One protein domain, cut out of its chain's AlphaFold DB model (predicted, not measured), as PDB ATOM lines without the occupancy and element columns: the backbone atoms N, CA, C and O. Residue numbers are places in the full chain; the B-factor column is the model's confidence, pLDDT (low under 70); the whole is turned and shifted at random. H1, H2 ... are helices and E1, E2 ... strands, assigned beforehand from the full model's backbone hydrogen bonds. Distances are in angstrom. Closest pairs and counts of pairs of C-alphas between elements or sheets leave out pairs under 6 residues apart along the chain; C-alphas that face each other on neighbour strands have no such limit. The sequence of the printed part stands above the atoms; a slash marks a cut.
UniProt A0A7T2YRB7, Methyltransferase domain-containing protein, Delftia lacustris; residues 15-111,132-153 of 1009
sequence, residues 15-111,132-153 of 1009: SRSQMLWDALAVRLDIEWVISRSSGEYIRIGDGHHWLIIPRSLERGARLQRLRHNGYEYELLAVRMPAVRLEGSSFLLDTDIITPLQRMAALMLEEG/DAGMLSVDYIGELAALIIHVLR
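Overview. This is residues 15 to 111 and 132 to 153 of the 1009 residues of the protein "Methyltransferase domain-containing protein" of Delftia lacustris (UniProt A0A7T2YRB7). A strongly twisted five-stranded sheet, E1 E2 E3 E7 E6, makes a wall; beside it H3 lies between H1 and the separate hairpin of E4 and E5. H3 packs mainly on E5 and grazes the wall with residues 147 to 151, while H2 packs on E5 and on the beginning of H1. The 119 printed residues hold three named helices and seven named strands, in the order H1 E1 E2 E3 E4 E5 E6 E7 H2 H3. The larger sheet is mixed, the smaller antiparallel, and the class is mixed, helices and strands. The whole is compact, with a radius of gyration of the C-alphas of 13.8 A and spans of 40 by 31 by 27 A.

Arrangement. H1, residues 15 to 28, touches H2, residues 97 to 104, with residues 16 to 20 alone, about perpendicular at 83 degrees; their closest C-alphas are those of Arg 16 and Gln 101, 6.8 A apart. H3, residues 140 to 151, touches H1 with residues 141 to 145 alone, the same way at a steep tilt of 58 degrees; the closest C-alphas are those of Leu 24 and Ala 145, 6.3 A. H1 is not on the larger sheet. E1, residues 33 to 37, E2, residues 41 to 45, and E3, residues 50 to 54, form a meander, each strand the antiparallel neighbour of the one before; N 35 and O 43 are 3.1 A apart, N 44 and O 51 2.9 A. E7, residues 89 to 92, is parallel to E3, with N 52 and O 90 at 2.7 A, and forms a hairpin with the edge strand E6, residues 83 to 86, with N 84 and O 91 at 2.8 A. E4, residues 62 to 68, and E5, residues 71 to 77, form another hairpin, with N 66 and O 73 at 2.9 A. The closest C-alphas of E5 and H3, those of Tyr 73 and Glu 143, are 6.0 A apart. In H2 and H3 every O i to N i+4 pair is within hydrogen-bond range, in H1 9 of 10.

Along the chain. H1 begins with C-alpha 15 at (170.254, 141.837, 130.702) and is 19.9 A long. E4 measures 18.8 A, E5 17.5 A and H3 16.2 A. H3 ends with C-alpha 151 at (148.320, 143.631, 145.521).

Size, cuts and confidence. The C-alphas of Gly 87 and Gly 111, the two farthest apart, are 41.7 A apart. Residues 112 to 131 are not printed, and C-alphas 111 and 132 are 24.0 A apart across this cut. Of the links printed whole, none is long. The mean pLDDT of the printed part is 75.2; among the residues under 70 are 30 to 40, 102 to 111 and 132 to 136.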
ATOM      1  N   SER A  15     170.356 143.305 130.877       46.91
ATOM      2  CA  SER A  15     170.254 141.837 130.702       46.91
ATOM      3  C   SER A  15     169.866 141.099 131.996       46.91
ATOM      4  O   SER A  15     169.045 140.183 131.992       46.91
ATOM      5  N   ARG A  16     170.401 141.561 133.135       54.31
ATOM      6  CA  ARG A  16     170.127 141.038 134.489       54.31
ATOM      7  C   ARG A  16     168.666 141.209 134.894       54.31
ATOM      8  O   ARG A  16     168.064 140.312 135.477       54.31
ATOM      9  N   SER A  17     168.098 142.374 134.580       60.09
ATOM     10  CA  SER A  17     166.679 142.638 134.808       60.09
ATOM     11  C   SER A  17     165.819 141.763 133.915       60.09
ATOM     12  O   SER A  17     164.823 141.232 134.392       60.09
ATOM     13  N   GLN A  18     166.194 141.610 132.641       68.00
ATOM     14  CA  GLN A  18     165.391 140.861 131.682       68.00
ATOM     15  C   GLN A  18     165.186 139.410 132.126       68.00
ATOM     16  O   GLN A  18     164.054 138.949 132.114       68.00
ATOM     17  N   MET A  19     166.222 138.750 132.654       73.81
ATOM     18  CA  MET A  19     166.098 137.403 133.227       73.81
ATOM     19  C   MET A  19     165.079 137.314 134.370       73.81
ATOM     20  O   MET A  19     164.244 136.413 134.391       73.81
ATOM     21  N   LEU A  20     165.136 138.252 135.324       76.62
ATOM     22  CA  LEU A  20     164.172 138.312 136.425       76.62
ATOM     23  C   LEU A  20     162.747 138.518 135.891       76.62
ATOM     24  O   LEU A  20     161.807 137.880 136.363       76.62
ATOM     25  N   TRP A  21     162.586 139.391 134.896       76.75
ATOM     26  CA  TRP A  21     161.289 139.671 134.286       76.75
ATOM     27  C   TRP A  21     160.743 138.486 133.492       76.75
ATOM     28  O   TRP A  21     159.556 138.191 133.607       76.75
ATOM     29  N   ASP A  22     161.589 137.777 132.751       77.25
ATOM     30  CA  ASP A  22     161.211 136.575 132.005       77.25
ATOM     31  C   ASP A  22     160.822 135.438 132.964       77.25
ATOM     32  O   ASP A  22     159.807 134.767 132.753       77.25
ATOM     33  N   ALA A  23     161.550 135.283 134.078       80.88
ATOM     34  CA  ALA A  23     161.191 134.358 135.153       80.88
ATOM     35  C   ALA A  23     159.822 134.689 135.765       80.88
ATOM     36  O   ALA A  23     158.972 133.808 135.901       80.88
ATOM     37  N   LEU A  24     159.578 135.962 136.095       80.50
ATOM     38  CA  LEU A  24     158.290 136.421 136.619       80.50
ATOM     39  C   LEU A  24     157.161 136.214 135.605       80.50
ATOM     40  O   LEU A  24     156.092 135.741 135.981       80.50
ATOM     41  N   ALA A  25     157.385 136.509 134.324       77.56
ATOM     42  CA  ALA A  25     156.389 136.318 133.272       77.56
ATOM     43  C   ALA A  25     155.991 134.840 133.124       77.56
ATOM     44  O   ALA A  25     154.801 134.523 133.067       77.56
ATOM     45  N   VAL A  26     156.964 133.921 133.138       79.44
ATOM     46  CA  VAL A  26     156.693 132.473 133.076       79.44
ATOM     47  C   VAL A  26     156.054 131.935 134.355       79.44
ATOM     48  O   VAL A  26     155.242 131.005 134.304       79.44
ATOM     49  N   ARG A  27     156.380 132.520 135.509       80.62
ATOM     50  CA  ARG A  27     155.774 132.171 136.797       80.62
ATOM     51  C   ARG A  27     154.316 132.624 136.896       80.62
ATOM     52  O   ARG A  27     153.484 131.892 137.426       80.62
ATOM     53  N   LEU A  28     154.017 133.821 136.399       77.12
ATOM     54  CA  LEU A  28     152.691 134.440 136.457       77.12
ATOM     55  C   LEU A  28     151.761 133.966 135.324       77.12
ATOM     56  O   LEU A  28     150.561 134.207 135.399       77.12
ATOM     57  N   ASP A  29     152.302 133.301 134.298       75.38
ATOM     58  CA  ASP A  29     151.601 132.820 133.093       75.38
ATOM     59  C   ASP A  29     150.760 133.896 132.365       75.38
ATOM     60  O   ASP A  29     149.752 133.624 131.708       75.38
ATOM     61  N   ILE A  30     151.168 135.161 132.461       65.81
ATOM     62  CA  ILE A  30     150.449 136.311 131.895       65.81
ATOM     63  C   ILE A  30     151.421 137.337 131.314       65.81
ATOM     64  O   ILE A  30     152.593 137.400 131.681       65.81
ATOM     65  N   GLU A  31     150.906 138.142 130.390       63.00
ATOM     66  CA  GLU A  31     151.636 139.229 129.749       63.00
ATOM     67  C   GLU A  31     151.525 140.487 130.620       63.00
ATOM     68  O   GLU A  31     150.430 141.010 130.825       63.00
ATOM     69  N   TRP A  32     152.645 140.940 131.188       64.19
ATOM     70  CA  TRP A  32     152.695 142.147 132.014       64.19
ATOM     71  C   TRP A  32     153.355 143.293 131.265       64.19
ATOM     72  O   TRP A  32     154.408 143.121 130.647       64.19
ATOM     73  N   VAL A  33     152.792 144.492 131.418       55.38
ATOM     74  CA  VAL A  33     153.462 145.716 130.996       55.38
ATOM     75  C   VAL A  33     154.398 146.134 132.120       55.38
ATOM     76  O   VAL A  33     153.975 146.545 133.202       55.38
ATOM     77  N   ILE A  34     155.696 146.015 131.864       61.25
ATOM     78  CA  ILE A  34     156.729 146.571 132.733       61.25
ATOM     79  C   ILE A  34     157.159 147.883 132.093       61.25
ATOM     80  O   ILE A  34     157.903 147.887 131.112       61.25
ATOM     81  N   SER A  35     156.678 149.004 132.629       51.75
ATOM     82  CA  SER A  35     157.141 150.321 132.187       51.75
ATOM     83  C   SER A  35     158.215 150.809 133.149       51.75
ATOM     84  O   SER A  35     157.971 150.950 134.352       51.75
ATOM     85  N   ARG A  36     159.409 151.078 132.626       53.16
ATOM     86  CA  ARG A  36     160.497 151.688 133.391       53.16
ATOM     87  C   ARG A  36     160.374 153.202 133.241       53.16
ATOM     88  O   ARG A  36     160.749 153.750 132.211       53.16
ATOM     89  N   SER A  37     159.800 153.879 134.231       38.44
ATOM     90  CA  SER A  37     159.725 155.342 134.237       38.44
ATOM     91  C   SER A  37     160.988 155.924 134.883       38.44
ATOM     92  O   SER A  37     161.284 155.614 136.034       38.44
ATOM     93  N   SER A  38     161.733 156.733 134.121       42.03
ATOM     94  CA  SER A  38     162.729 157.724 134.586       42.03
ATOM     95  C   SER A  38     163.870 157.270 135.518       42.03
ATOM     96  O   SER A  38     164.508 158.108 136.142       42.03
ATOM     97  N   GLY A  39     164.181 155.973 135.622       54.12
ATOM     98  CA  GLY A  39     165.322 155.472 136.410       54.12
ATOM     99  C   GLY A  39     165.094 155.406 137.929       54.12
ATOM    100  O   GLY A  39     165.733 154.587 138.585       54.12
ATOM    101  N   GLU A  40     164.140 156.171 138.464       64.12
ATOM    102  CA  GLU A  40     163.811 156.223 139.898       64.12
ATOM    103  C   GLU A  40     162.779 155.175 140.342       64.12
ATOM    104  O   GLU A  40     162.792 154.764 141.500       64.12
ATOM    105  N   TYR A  41     161.901 154.705 139.445       70.19
ATOM    106  CA  TYR A  41     160.825 153.767 139.791       70.19
ATOM    107  C   TYR A  41     160.635 152.669 138.741       70.19
ATOM    108  O   TYR A  41     160.826 152.864 137.539       70.19
ATOM    109  N   ILE A  42     160.196 151.503 139.207       76.31
ATOM    110  CA  ILE A  42     159.742 150.379 138.388       76.31
ATOM    111  C   ILE A  42     158.227 150.292 138.523       76.31
ATOM    112  O   ILE A  42     157.711 150.267 139.639       76.31
ATOM    113  N   ARG A  43     157.511 150.229 137.396       77.50
ATOM    114  CA  ARG A  43     156.056 150.058 137.374       77.50
ATOM    115  C   ARG A  43     155.707 148.724 136.729       77.50
ATOM    116  O   ARG A  43     156.095 148.470 135.589       77.50
ATOM    117  N   ILE A  44     154.960 147.902 137.455       78.56
ATOM    118  CA  ILE A  44     154.487 146.587 137.015       78.56
ATOM    119  C   ILE A  44     152.964 146.624 137.029       78.56
ATOM    120  O   ILE A  44     152.375 146.915 138.070       78.56
ATOM    121  N   GLY A  45     152.317 146.370 135.896       74.62
ATOM    122  CA  GLY A  45     150.867 146.507 135.822       74.62
ATOM    123  C   GLY A  45     150.227 145.921 134.572       74.62
ATOM    124  O   GLY A  45     150.900 145.546 133.612       74.62
ATOM    125  N   ASP A  46     148.900 145.847 134.603       69.62
ATOM    126  CA  ASP A  46     148.055 145.328 133.518       69.62
ATOM    127  C   ASP A  46     147.476 146.451 132.636       69.62
ATOM    128  O   ASP A  46     146.469 146.270 131.958       69.62
ATOM    129  N   GLY A  47     148.088 147.639 132.681       69.31
ATOM    130  CA  GLY A  47     147.597 148.853 132.025       69.31
ATOM    131  C   GLY A  47     146.609 149.657 132.875       69.31
ATOM    132  O   GLY A  47     146.601 150.885 132.788       69.31
ATOM    133  N   HIS A  48     145.843 149.004 133.756       72.81
ATOM    134  CA  HIS A  48     144.824 149.648 134.593       72.81
ATOM    135  C   HIS A  48     145.265 149.813 136.051       72.81
ATOM    136  O   HIS A  48     145.044 150.872 136.641       72.81
ATOM    137  N   HIS A  49     145.925 148.798 136.609       77.88
ATOM    138  CA  HIS A  49     146.472 148.806 137.964       77.88
ATOM    139  C   HIS A  49     147.987 148.667 137.908       77.88
ATOM    140  O   HIS A  49     148.519 147.883 137.121       77.88
ATOM    141  N   TRP A  50     148.683 149.406 138.768       83.62
ATOM    142  CA  TRP A  50     150.141 149.452 138.777       83.62
ATOM    143  C   TRP A  50     150.680 149.247 140.184       83.62
ATOM    144  O   TRP A  50     150.230 149.916 141.107       83.62
ATOM    145  N   LEU A  51     151.670 148.373 140.334       86.44
ATOM    146  CA  LEU A  51     152.579 148.347 141.472       86.44
ATOM    147  C   LEU A  51     153.822 149.160 141.108       86.44
ATOM    148  O   LEU A  51     154.514 148.852 140.136       86.44
ATOM    149  N   ILE A  52     154.087 150.200 141.883       87.12
ATOM    150  CA  ILE A  52     155.212 151.114 141.750       87.12
ATOM    151  C   ILE A  52     156.224 150.761 142.838       87.12
ATOM    152  O   ILE A  52     155.870 150.670 144.012       87.12
ATOM    153  N   ILE A  53     157.477 150.546 142.451       86.06
ATOM    154  CA  ILE A  53     158.572 150.176 143.352       86.06
ATOM    155  C   ILE A  53     159.719 151.175 143.143       86.06
ATOM    156  O   ILE A  53     160.167 151.326 142.003       86.06
ATOM    157  N   PRO A  54     160.204 151.871 144.185       81.38
ATOM    158  CA  PRO A  54     161.338 152.774 144.075       81.38
ATOM    159  C   PRO A  54     162.612 151.981 143.815       81.38
ATOM    160  O   PRO A  54     162.773 150.855 144.285       81.38
ATOM    161  N   ARG A  55     163.545 152.599 143.099       73.50
ATOM    162  CA  ARG A  55     164.904 152.093 142.927       73.50
ATOM    163  C   ARG A  55     165.835 152.814 143.889       73.50
ATOM    164  O   ARG A  55     165.851 154.037 143.955       73.50
ATOM    165  N   SER A  56     166.620 152.048 144.631       69.56
ATOM    166  CA  SER A  56     167.610 152.549 145.572       69.56
ATOM    167  C   SER A  56     168.923 151.792 145.417       69.56
ATOM    168  O   SER A  56     168.968 150.569 145.296       69.56
ATOM    169  N   LEU A  57     170.029 152.535 145.452       63.59
ATOM    170  CA  LEU A  57     171.374 151.962 145.471       63.59
ATOM    171  C   LEU A  57     171.826 151.560 146.881       63.59
ATOM    172  O   LEU A  57     172.928 151.016 147.019       63.59
ATOM    173  N   GLU A  58     170.986 151.785 147.901       65.25
ATOM    174  CA  GLU A  58     171.255 151.430 149.294       65.25
ATOM    175  C   GLU A  58     171.747 149.976 149.431       65.25
ATOM    176  O   GLU A  58     171.362 149.059 148.695       65.25
ATOM    177  N   ARG A  59     172.689 149.773 150.356       66.50
ATOM    178  CA  ARG A  59     173.321 148.475 150.633       66.50
ATOM    179  C   ARG A  59     172.817 147.927 151.967       66.50
ATOM    180  O   ARG A  59     172.373 148.684 152.822       66.50
ATOM    181  N   GLY A  60     172.950 146.613 152.156       68.25
ATOM    182  CA  GLY A  60     172.589 145.950 153.414       68.25
ATOM    183  C   GLY A  60     171.132 145.496 153.494       68.25
ATOM    184  O   GLY A  60     170.562 145.500 154.583       68.25
ATOM    185  N   ALA A  61     170.533 145.111 152.362       76.81
ATOM    186  CA  ALA A  61     169.231 144.454 152.361       76.81
ATOM    187  C   ALA A  61     169.265 143.180 153.217       76.81
ATOM    188  O   ALA A  61     170.247 142.440 153.204       76.81
ATOM    189  N   ARG A  62     168.190 142.941 153.963       80.00
ATOM    190  CA  ARG A  62     167.997 141.750 154.796       80.00
ATOM    191  C   ARG A  62     166.638 141.147 154.491       80.00
ATOM    192  O   ARG A  62     165.805 141.794 153.855       80.00
ATOM    193  N   LEU A  63     166.413 139.926 154.962       83.56
ATOM    194  CA  LEU A  63     165.088 139.329 154.926       83.56
ATOM    195  C   LEU A  63     164.128 140.156 155.792       83.56
ATOM    196  O   LEU A  63     164.372 140.369 156.979       83.56
ATOM    197  N   GLN A  64     163.054 140.642 155.185       88.44
ATOM    198  CA  GLN A  64     162.001 141.417 155.829       88.44
ATOM    199  C   GLN A  64     160.656 140.736 155.605       88.44
ATOM    200  O   GLN A  64     160.415 140.150 154.551       88.44
ATOM    201  N   ARG A  65     159.757 140.849 156.584       90.00
ATOM    202  CA  ARG A  65     158.398 140.306 156.490       90.00
ATOM    203  C   ARG A  65     157.391 141.409 156.212       90.00
ATOM    204  O   ARG A  65     157.255 142.339 157.008       90.00
ATOM    205  N   LEU A  66     156.674 141.286 155.100       91.94
ATOM    206  CA  LEU A  66     155.574 142.168 154.718       91.94
ATOM    207  C   LEU A  66     154.247 141.477 155.011       91.94
ATOM    208  O   LEU A  66     154.037 140.360 154.558       91.94
ATOM    209  N   ARG A  67     153.315 142.160 155.681       91.31
ATOM    210  CA  ARG A  67     151.914 141.721 155.760       91.31
ATOM    211  C   ARG A  67     151.026 142.629 154.929       91.31
ATOM    212  O   ARG A  67     151.020 143.841 155.141       91.31
ATOM    213  N   HIS A  68     150.248 142.053 154.020       87.62
ATOM    214  CA  HIS A  68     149.306 142.800 153.189       87.62
ATOM    215  C   HIS A  68     148.071 141.950 152.863       87.62
ATOM    216  O   HIS A  68     148.198 140.801 152.462       87.62
ATOM    217  N   ASN A  69     146.869 142.507 153.053       85.25
ATOM    218  CA  ASN A  69     145.578 141.847 152.785       85.25
ATOM    219  C   ASN A  69     145.433 140.425 153.371       85.25
ATOM    220  O   ASN A  69     144.812 139.564 152.756       85.25
ATOM    221  N   GLY A  70     145.991 140.175 154.560       85.06
ATOM    222  CA  GLY A  70     145.921 138.866 155.227       85.06
ATOM    223  C   GLY A  70     146.980 137.850 154.782       85.06
ATOM    224  O   GLY A  70     147.011 136.750 155.324       85.06
ATOM    225  N   TYR A  71     147.865 138.228 153.859       87.06
ATOM    226  CA  TYR A  71     149.011 137.435 153.421       87.06
ATOM    227  C   TYR A  71     150.308 137.967 154.038       87.06
ATOM    228  O   TYR A  71     150.411 139.155 154.359       87.06
ATOM    229  N   GLU A  72     151.291 137.084 154.202       89.12
ATOM    230  CA  GLU A  72     152.637 137.400 154.681       89.12
ATOM    231  C   GLU A  72     153.651 137.010 153.599       89.12
ATOM    232  O   GLU A  72     153.504 135.949 152.998       89.12
ATOM    233  N   TYR A  73     154.638 137.872 153.351       89.25
ATOM    234  CA  TYR A  73     155.681 137.684 152.339       89.25
ATOM    235  C   TYR A  73     157.060 137.879 152.953       89.25
ATOM    236  O   TYR A  73     157.235 138.762 153.802       89.25
ATOM    237  N   GLU A  74     158.045 137.125 152.474       87.88
ATOM    238  CA  GLU A  74     159.452 137.273 152.860       87.88
ATOM    239  C   GLU A  74     160.257 137.916 151.713       87.88
ATOM    240  O   GLU A  74     160.485 137.316 150.667       87.88
ATOM    241  N   LEU A  75     160.683 139.171 151.892       87.31
ATOM    242  CA  LEU A  75     161.285 140.000 150.839       87.31
ATOM    243  C   LEU A  75     162.674 140.501 151.245       87.31
ATOM    244  O   LEU A  75     162.899 140.858 152.399       87.31
ATOM    245  N   LEU A  76     163.597 140.602 150.284       83.88
ATOM    246  CA  LEU A  76     164.875 141.287 150.490       83.88
ATOM    247  C   LEU A  76     164.682 142.794 150.387       83.88
ATOM    248  O   LEU A  76     164.433 143.317 149.303       83.88
ATOM    249  N   ALA A  77     164.843 143.494 151.505       85.38
ATOM    250  CA  ALA A  77     164.704 144.945 151.552       85.38
ATOM    251  C   ALA A  77     165.667 145.570 152.567       85.38
ATOM    252  O   ALA A  77     166.055 144.949 153.561       85.38
ATOM    253  N   VAL A  78     166.061 146.822 152.323       81.38
ATOM    254  CA  VAL A  78     166.920 147.596 153.243       81.38
ATOM    255  C   VAL A  78     166.143 148.050 154.480       81.38
ATOM    256  O   VAL A  78     166.686 148.098 155.584       81.38
ATOM    257  N   ARG A  79     164.848 148.325 154.316       86.00
ATOM    258  CA  ARG A  79     163.917 148.690 155.388       86.00
ATOM    259  C   ARG A  79     162.659 147.836 155.320       86.00
ATOM    260  O   ARG A  79     162.399 147.195 154.307       86.00
ATOM    261  N   MET A  80     161.889 147.833 156.407       89.19
ATOM    262  CA  MET A  80     160.621 147.113 156.464       89.19
ATOM    263  C   MET A  80     159.674 147.652 155.374       89.19
ATOM    264  O   MET A  80     159.357 148.842 155.411       89.19
ATOM    265  N   PRO A  81     159.258 146.822 154.402       90.62
ATOM    266  CA  PRO A  81     158.407 147.261 153.303       90.62
ATOM    267  C   PRO A  81     156.985 147.568 153.780       90.62
ATOM    268  O   PRO A  81     156.438 146.853 154.624       90.62
ATOM    269  N   ALA A  82     156.349 148.570 153.174       91.00
ATOM    270  CA  ALA A  82     154.911 148.796 153.273       91.00
ATOM    271  C   ALA A  82     154.296 149.115 151.902       91.00
ATOM    272  O   ALA A  82     154.873 149.836 151.089       91.00
ATOM    273  N   VAL A  83     153.092 148.584 151.663       91.62
ATOM    274  CA  VAL A  83     152.294 148.854 150.457       91.62
ATOM    275  C   VAL A  83     151.256 149.926 150.773       91.62
ATOM    276  O   VAL A  83     150.470 149.773 151.712       91.62
ATOM    277  N   ARG A  84     151.227 150.997 149.977       90.31
ATOM    278  CA  ARG A  84     150.278 152.115 150.091       90.31
ATOM    279  C   ARG A  84     149.474 152.255 148.805       90.31
ATOM    280  O   ARG A  84     149.979 151.959 147.730       90.31
ATOM    281  N   LEU A  85     148.228 152.703 148.912       86.25
ATOM    282  CA  LEU A  85     147.404 153.036 147.751       86.25
ATOM    283  C   LEU A  85     147.614 154.514 147.393       86.25
ATOM    284  O   LEU A  85     147.406 155.381 148.239       86.25
ATOM    285  N   GLU A  86     147.987 154.791 146.147       81.00
ATOM    286  CA  GLU A  86     148.162 156.132 145.585       81.00
ATOM    287  C   GLU A  86     147.328 156.272 144.305       81.00
ATOM    288  O   GLU A  86     147.693 155.804 143.223       81.00
ATOM    289  N   GLY A  87     146.154 156.897 144.429       81.75
ATOM    290  CA  GLY A  87     145.187 156.970 143.333       81.75
ATOM    291  C   GLY A  87     144.707 155.575 142.918       81.75
ATOM    292  O   GLY A  87     144.136 154.851 143.730       81.75
ATOM    293  N   SER A  88     144.933 155.203 141.654       79.06
ATOM    294  CA  SER A  88     144.647 153.862 141.113       79.06
ATOM    295  C   SER A  88     145.847 152.902 141.157       79.06
ATOM    296  O   SER A  88     145.759 151.784 140.648       79.06
ATOM    297  N   SER A  89     146.976 153.333 141.726       85.25
ATOM    298  CA  SER A  89     148.223 152.566 141.789       85.25
ATOM    299  C   SER A  89     148.579 152.204 143.230       85.25
ATOM    300  O   SER A  89     148.116 152.825 144.183       85.25
ATOM    301  N   PHE A  90     149.417 151.193 143.396       88.94
ATOM    302  CA  PHE A  90     149.985 150.774 144.667       88.94
ATOM    303  C   PHE A  90     151.465 151.136 144.687       88.94
ATOM    304  O   PHE A  90     152.181 150.809 143.749       88.94
ATOM    305  N   LEU A  91     151.932 151.780 145.749       89.81
ATOM    306  CA  LEU A  91     153.337 152.105 145.960       89.81
ATOM    307  C   LEU A  91     153.913 151.187 147.038       89.81
ATOM    308  O   LEU A  91     153.387 151.127 148.151       89.81
ATOM    309  N   LEU A  92     155.006 150.501 146.719       91.06
ATOM    310  CA  LEU A  92     155.882 149.896 147.714       91.06
ATOM    311  C   LEU A  92     156.888 150.956 148.163       91.06
ATOM    312  O   LEU A  92     157.555 151.550 147.330       91.06
ATOM    313  N   ASP A  93     157.025 151.221 149.456       88.31
ATOM    314  CA  ASP A  93     157.862 152.334 149.929       88.31
ATOM    315  C   ASP A  93     159.363 152.014 150.042       88.31
ATOM    316  O   ASP A  93     160.135 152.837 150.535       88.31
ATOM    317  N   THR A  94     159.813 150.849 149.578       88.94
ATOM    318  CA  THR A  94     161.223 150.440 149.582       88.94
ATOM    319  C   THR A  94     161.577 149.653 148.330       88.94
ATOM    320  O   THR A  94     160.727 148.988 147.741       88.94
ATOM    321  N   ASP A  95     162.852 149.702 147.954       84.75
ATOM    322  CA  ASP A  95     163.376 148.888 146.865       84.75
ATOM    323  C   ASP A  95     163.512 147.429 147.314       84.75
ATOM    324  O   ASP A  95     164.157 147.135 148.328       84.75
ATOM    325  N   ILE A  96     162.896 146.533 146.545       84.44
ATOM    326  CA  ILE A  96     163.006 145.075 146.679       84.44
ATOM    327  C   ILE A  96     163.552 144.410 145.410       84.44
ATOM    328  O   ILE A  96     163.866 143.222 145.416       84.44
ATOM    329  N   ILE A  97     163.675 145.166 144.317       80.69
ATOM    330  CA  ILE A  97     164.101 144.656 143.015       80.69
ATOM    331  C   ILE A  97     165.621 144.693 142.914       80.69
ATOM    332  O   ILE A  97     166.222 143.673 142.587       80.69
ATOM    333  N   THR A  98     166.266 145.813 143.255       76.00
ATOM    334  CA  THR A  98     167.733 145.916 143.183       76.00
ATOM    335  C   THR A  98     168.427 144.892 144.092       76.00
ATOM    336  O   THR A  98     169.369 144.246 143.630       76.00
ATOM    337  N   PRO A  99     167.994 144.658 145.352       75.31
ATOM    338  CA  PRO A  99     168.557 143.592 146.182       75.31
ATOM    339  C   PRO A  99     168.399 142.194 145.574       75.31
ATOM    340  O   PRO A  99     169.368 141.435 145.532       75.31
ATOM    341  N   LEU A 100     167.208 141.877 145.055       76.94
ATOM    342  CA  LEU A 100     166.929 140.607 144.385       76.94
ATOM    343  C   LEU A 100     167.807 140.430 143.143       76.94
ATOM    344  O   LEU A 100     168.395 139.372 142.953       76.94
ATOM    345  N   GLN A 101     167.966 141.476 142.336       71.81
ATOM    346  CA  GLN A 101     168.848 141.469 141.172       71.81
ATOM    347  C   GLN A 101     170.312 141.308 141.566       71.81
ATOM    348  O   GLN A 101     171.022 140.563 140.911       71.81
ATOM    349  N   ARG A 102     170.786 141.943 142.643       67.62
ATOM    350  CA  ARG A 102     172.164 141.753 143.130       67.62
ATOM    351  C   ARG A 102     172.422 140.315 143.584       67.62
ATOM    352  O   ARG A 102     173.528 139.820 143.379       67.62
ATOM    353  N   MET A 103     171.416 139.663 144.169       67.62
ATOM    354  CA  MET A 103     171.477 138.256 144.564       67.62
ATOM    355  C   MET A 103     171.424 137.325 143.340       67.62
ATOM    356  O   MET A 103     172.335 136.526 143.152       67.62
ATOM    357  N   ALA A 104     170.415 137.476 142.474       57.69
ATOM    358  CA  ALA A 104     170.216 136.643 141.284       57.69
ATOM    359  C   ALA A 104     171.295 136.855 140.205       57.69
ATOM    360  O   ALA A 104     171.598 135.939 139.445       57.69
ATOM    361  N   ALA A 105     171.880 138.052 140.136       50.12
ATOM    362  CA  ALA A 105     172.869 138.439 139.134       50.12
ATOM    363  C   ALA A 105     174.307 138.514 139.658       50.12
ATOM    364  O   ALA A 105     175.151 139.103 138.986       50.12
ATOM    365  N   LEU A 106     174.582 137.952 140.842       54.59
ATOM    366  CA  LEU A 106     175.936 137.685 141.338       54.59
ATOM    367  C   LEU A 106     176.930 138.847 141.106       54.59
ATOM    368  O   LEU A 106     177.971 138.660 140.480       54.59
ATOM    369  N   MET A 107     176.674 140.038 141.677       39.91
ATOM    370  CA  MET A 107     177.644 141.167 141.660       39.91
ATOM    371  C   MET A 107     179.025 140.816 142.262       39.91
ATOM    372  O   MET A 107     179.955 141.616 142.215       39.91
ATOM    373  N   LEU A 108     179.159 139.623 142.839       41.25
ATOM    374  CA  LEU A 108     180.374 139.077 143.429       41.25
ATOM    375  C   LEU A 108     181.416 138.644 142.382       41.25
ATOM    376  O   LEU A 108     182.577 138.474 142.744       41.25
ATOM    377  N   GLU A 109     181.050 138.496 141.101       44.66
ATOM    378  CA  GLU A 109     181.999 138.067 140.058       44.66
ATOM    379  C   GLU A 109     182.688 139.220 139.307       44.66
ATOM    380  O   GLU A 109     183.721 138.991 138.681       44.66
ATOM    381  N   GLU A 110     182.175 140.453 139.404       37.88
ATOM    382  CA  GLU A 110     182.644 141.602 138.606       37.88
ATOM    383  C   GLU A 110     183.574 142.570 139.365       37.88
ATOM    384  O   GLU A 110     184.082 143.514 138.773       37.88
ATOM    385  N   GLY A 111     183.847 142.373 140.662       32.47
ATOM    386  CA  GLY A 111     184.576 143.368 141.461       32.47
ATOM    387  C   GLY A 111     185.659 142.803 142.377       32.47
ATOM    388  O   GLY A 111     185.355 142.308 143.453       32.47
ATOM    389  N   ASP A 132     171.424 133.484 156.956       58.69
ATOM    390  CA  ASP A 132     170.977 132.598 158.028       58.69
ATOM    391  C   ASP A 132     170.134 131.436 157.473       58.69
ATOM    392  O   ASP A 132     169.751 131.425 156.304       58.69
ATOM    393  N   ALA A 133     169.814 130.453 158.324       59.09
ATOM    394  CA  ALA A 133     169.009 129.289 157.941       59.09
ATOM    395  C   ALA A 133     167.635 129.649 157.333       59.09
ATOM    396  O   ALA A 133     167.103 128.887 156.525       59.09
ATOM    397  N   GLY A 134     167.068 130.807 157.692       62.81
ATOM    398  CA  GLY A 134     165.796 131.287 157.160       62.81
ATOM    399  C   GLY A 134     165.906 131.751 155.709       62.81
ATOM    400  O   GLY A 134     165.005 131.484 154.921       62.81
ATOM    401  N   MET A 135     167.026 132.368 155.323       68.06
ATOM    402  CA  MET A 135     167.248 132.899 153.969       68.06
ATOM    403  C   MET A 135     167.456 131.825 152.891       68.06
ATOM    404  O   MET A 135     167.260 132.109 151.709       68.06
ATOM    405  N   LEU A 136     167.830 130.601 153.277       67.75
ATOM    406  CA  LEU A 136     168.189 129.503 152.358       67.75
ATOM    407  C   LEU A 136     166.974 128.901 151.644       67.75
ATOM    408  O   LEU A 136     167.105 128.274 150.597       67.75
ATOM    409  N   SER A 137     165.788 129.076 152.220       70.25
ATOM    410  CA  SER A 137     164.550 128.430 151.774       70.25
ATOM    411  C   SER A 137     163.559 129.396 151.124       70.25
ATOM    412  O   SER A 137     162.422 129.015 150.848       70.25
ATOM    413  N   VAL A 138     163.966 130.649 150.901       80.56
ATOM    414  CA  VAL A 138     163.094 131.687 150.345       80.56
ATOM    415  C   VAL A 138     163.152 131.652 148.821       80.56
ATOM    416  O   VAL A 138     164.205 131.836 148.212       80.56
ATOM    417  N   ASP A 139     161.994 131.448 148.199       85.62
ATOM    418  CA  ASP A 139     161.795 131.617 146.762       85.62
ATOM    419  C   ASP A 139     161.487 133.093 146.469       85.62
ATOM    420  O   ASP A 139     160.332 133.465 146.293       85.62
ATOM    421  N   TYR A 140     162.502 133.961 146.469       86.00
ATOM    422  CA  TYR A 140     162.296 135.416 146.396       86.00
ATOM    423  C   TYR A 140     161.551 135.868 145.133       86.00
ATOM    424  O   TYR A 140     160.760 136.811 145.180       86.00
ATOM    425  N   ILE A 141     161.781 135.194 144.001       86.31
ATOM    426  CA  ILE A 141     161.024 135.436 142.765       86.31
ATOM    427  C   ILE A 141     159.559 135.014 142.951       86.31
ATOM    428  O   ILE A 141     158.654 135.750 142.553       86.31
ATOM    429  N   GLY A 142     159.316 133.863 143.585       85.44
ATOM    430  CA  GLY A 142     157.976 133.404 143.956       85.44
ATOM    431  C   GLY A 142     157.250 134.359 144.910       85.44
ATOM    432  O   GLY A 142     156.093 134.692 144.660       85.44
ATOM    433  N   GLU A 143     157.933 134.857 145.942       87.38
ATOM    434  CA  GLU A 143     157.425 135.836 146.916       87.38
ATOM    435  C   GLU A 143     157.042 137.158 146.242       87.38
ATOM    436  O   GLU A 143     155.946 137.685 146.450       87.38
ATOM    437  N   LEU A 144     157.903 137.665 145.355       87.06
ATOM    438  CA  LEU A 144     157.618 138.856 144.556       87.06
ATOM    439  C   LEU A 144     156.409 138.643 143.634       87.06
ATOM    440  O   LEU A 144     155.514 139.486 143.579       87.06
ATOM    441  N   ALA A 145     156.351 137.510 142.933       85.69
ATOM    442  CA  ALA A 145     155.217 137.163 142.081       85.69
ATOM    443  C   ALA A 145     153.908 137.067 142.890       85.69
ATOM    444  O   ALA A 145     152.874 137.583 142.457       85.69
ATOM    445  N   ALA A 146     153.956 136.473 144.086       85.94
ATOM    446  CA  ALA A 146     152.809 136.356 144.978       85.94
ATOM    447  C   ALA A 146     152.337 137.738 145.440       85.94
ATOM    448  O   ALA A 146     151.137 138.020 145.414       85.94
ATOM    449  N   LEU A 147     153.266 138.611 145.835       88.31
ATOM    450  CA  LEU A 147     152.959 139.983 146.222       88.31
ATOM    451  C   LEU A 147     152.253 140.731 145.085       88.31
ATOM    452  O   LEU A 147     151.204 141.332 145.314       88.31
ATOM    453  N   ILE A 148     152.789 140.656 143.862       85.94
ATOM    454  CA  ILE A 148     152.211 141.313 142.679       85.94
ATOM    455  C   ILE A 148     150.766 140.853 142.456       85.94
ATOM    456  O   ILE A 148     149.876 141.692 142.312       85.94
ATOM    457  N   ILE A 149     150.508 139.539 142.479       85.06
ATOM    458  CA  ILE A 149     149.157 138.985 142.280       85.06
ATOM    459  C   ILE A 149     148.179 139.525 143.327       85.06
ATOM    460  O   ILE A 149     147.098 140.005 142.975       85.06
ATOM    461  N   HIS A 150     148.547 139.463 144.607       86.75
ATOM    462  CA  HIS A 150     147.648 139.831 145.698       86.75
ATOM    463  C   HIS A 150     147.417 141.344 145.796       86.75
ATOM    464  O   HIS A 150     146.294 141.773 146.072       86.75
ATOM    465  N   VAL A 151     148.445 142.163 145.541       86.94
ATOM    466  CA  VAL A 151     148.320 143.631 145.521       86.94
ATOM    467  C   VAL A 151     147.425 144.072 144.369       86.94
ATOM    468  O   VAL A 151     146.506 144.865 144.566       86.94
ATOM    469  N   LEU A 152     147.621 143.494 143.183       83.44
ATOM    470  CA  LEU A 152     146.827 143.808 141.994       83.44
ATOM    471  C   LEU A 152     145.495 143.040 141.937       83.44
ATOM    472  O   LEU A 152     144.786 143.111 140.936       83.44
ATOM    473  N   ARG A 153     145.139 142.324 143.017       81.06
ATOM    474  CA  ARG A 153     143.886 141.565 143.192       81.06
ATOM    475  C   ARG A 153     143.573 140.626 142.023       81.06
ATOM    476  O   ARG A 153     142.421 140.489 141.611       81.06
TER     477      ARG A 153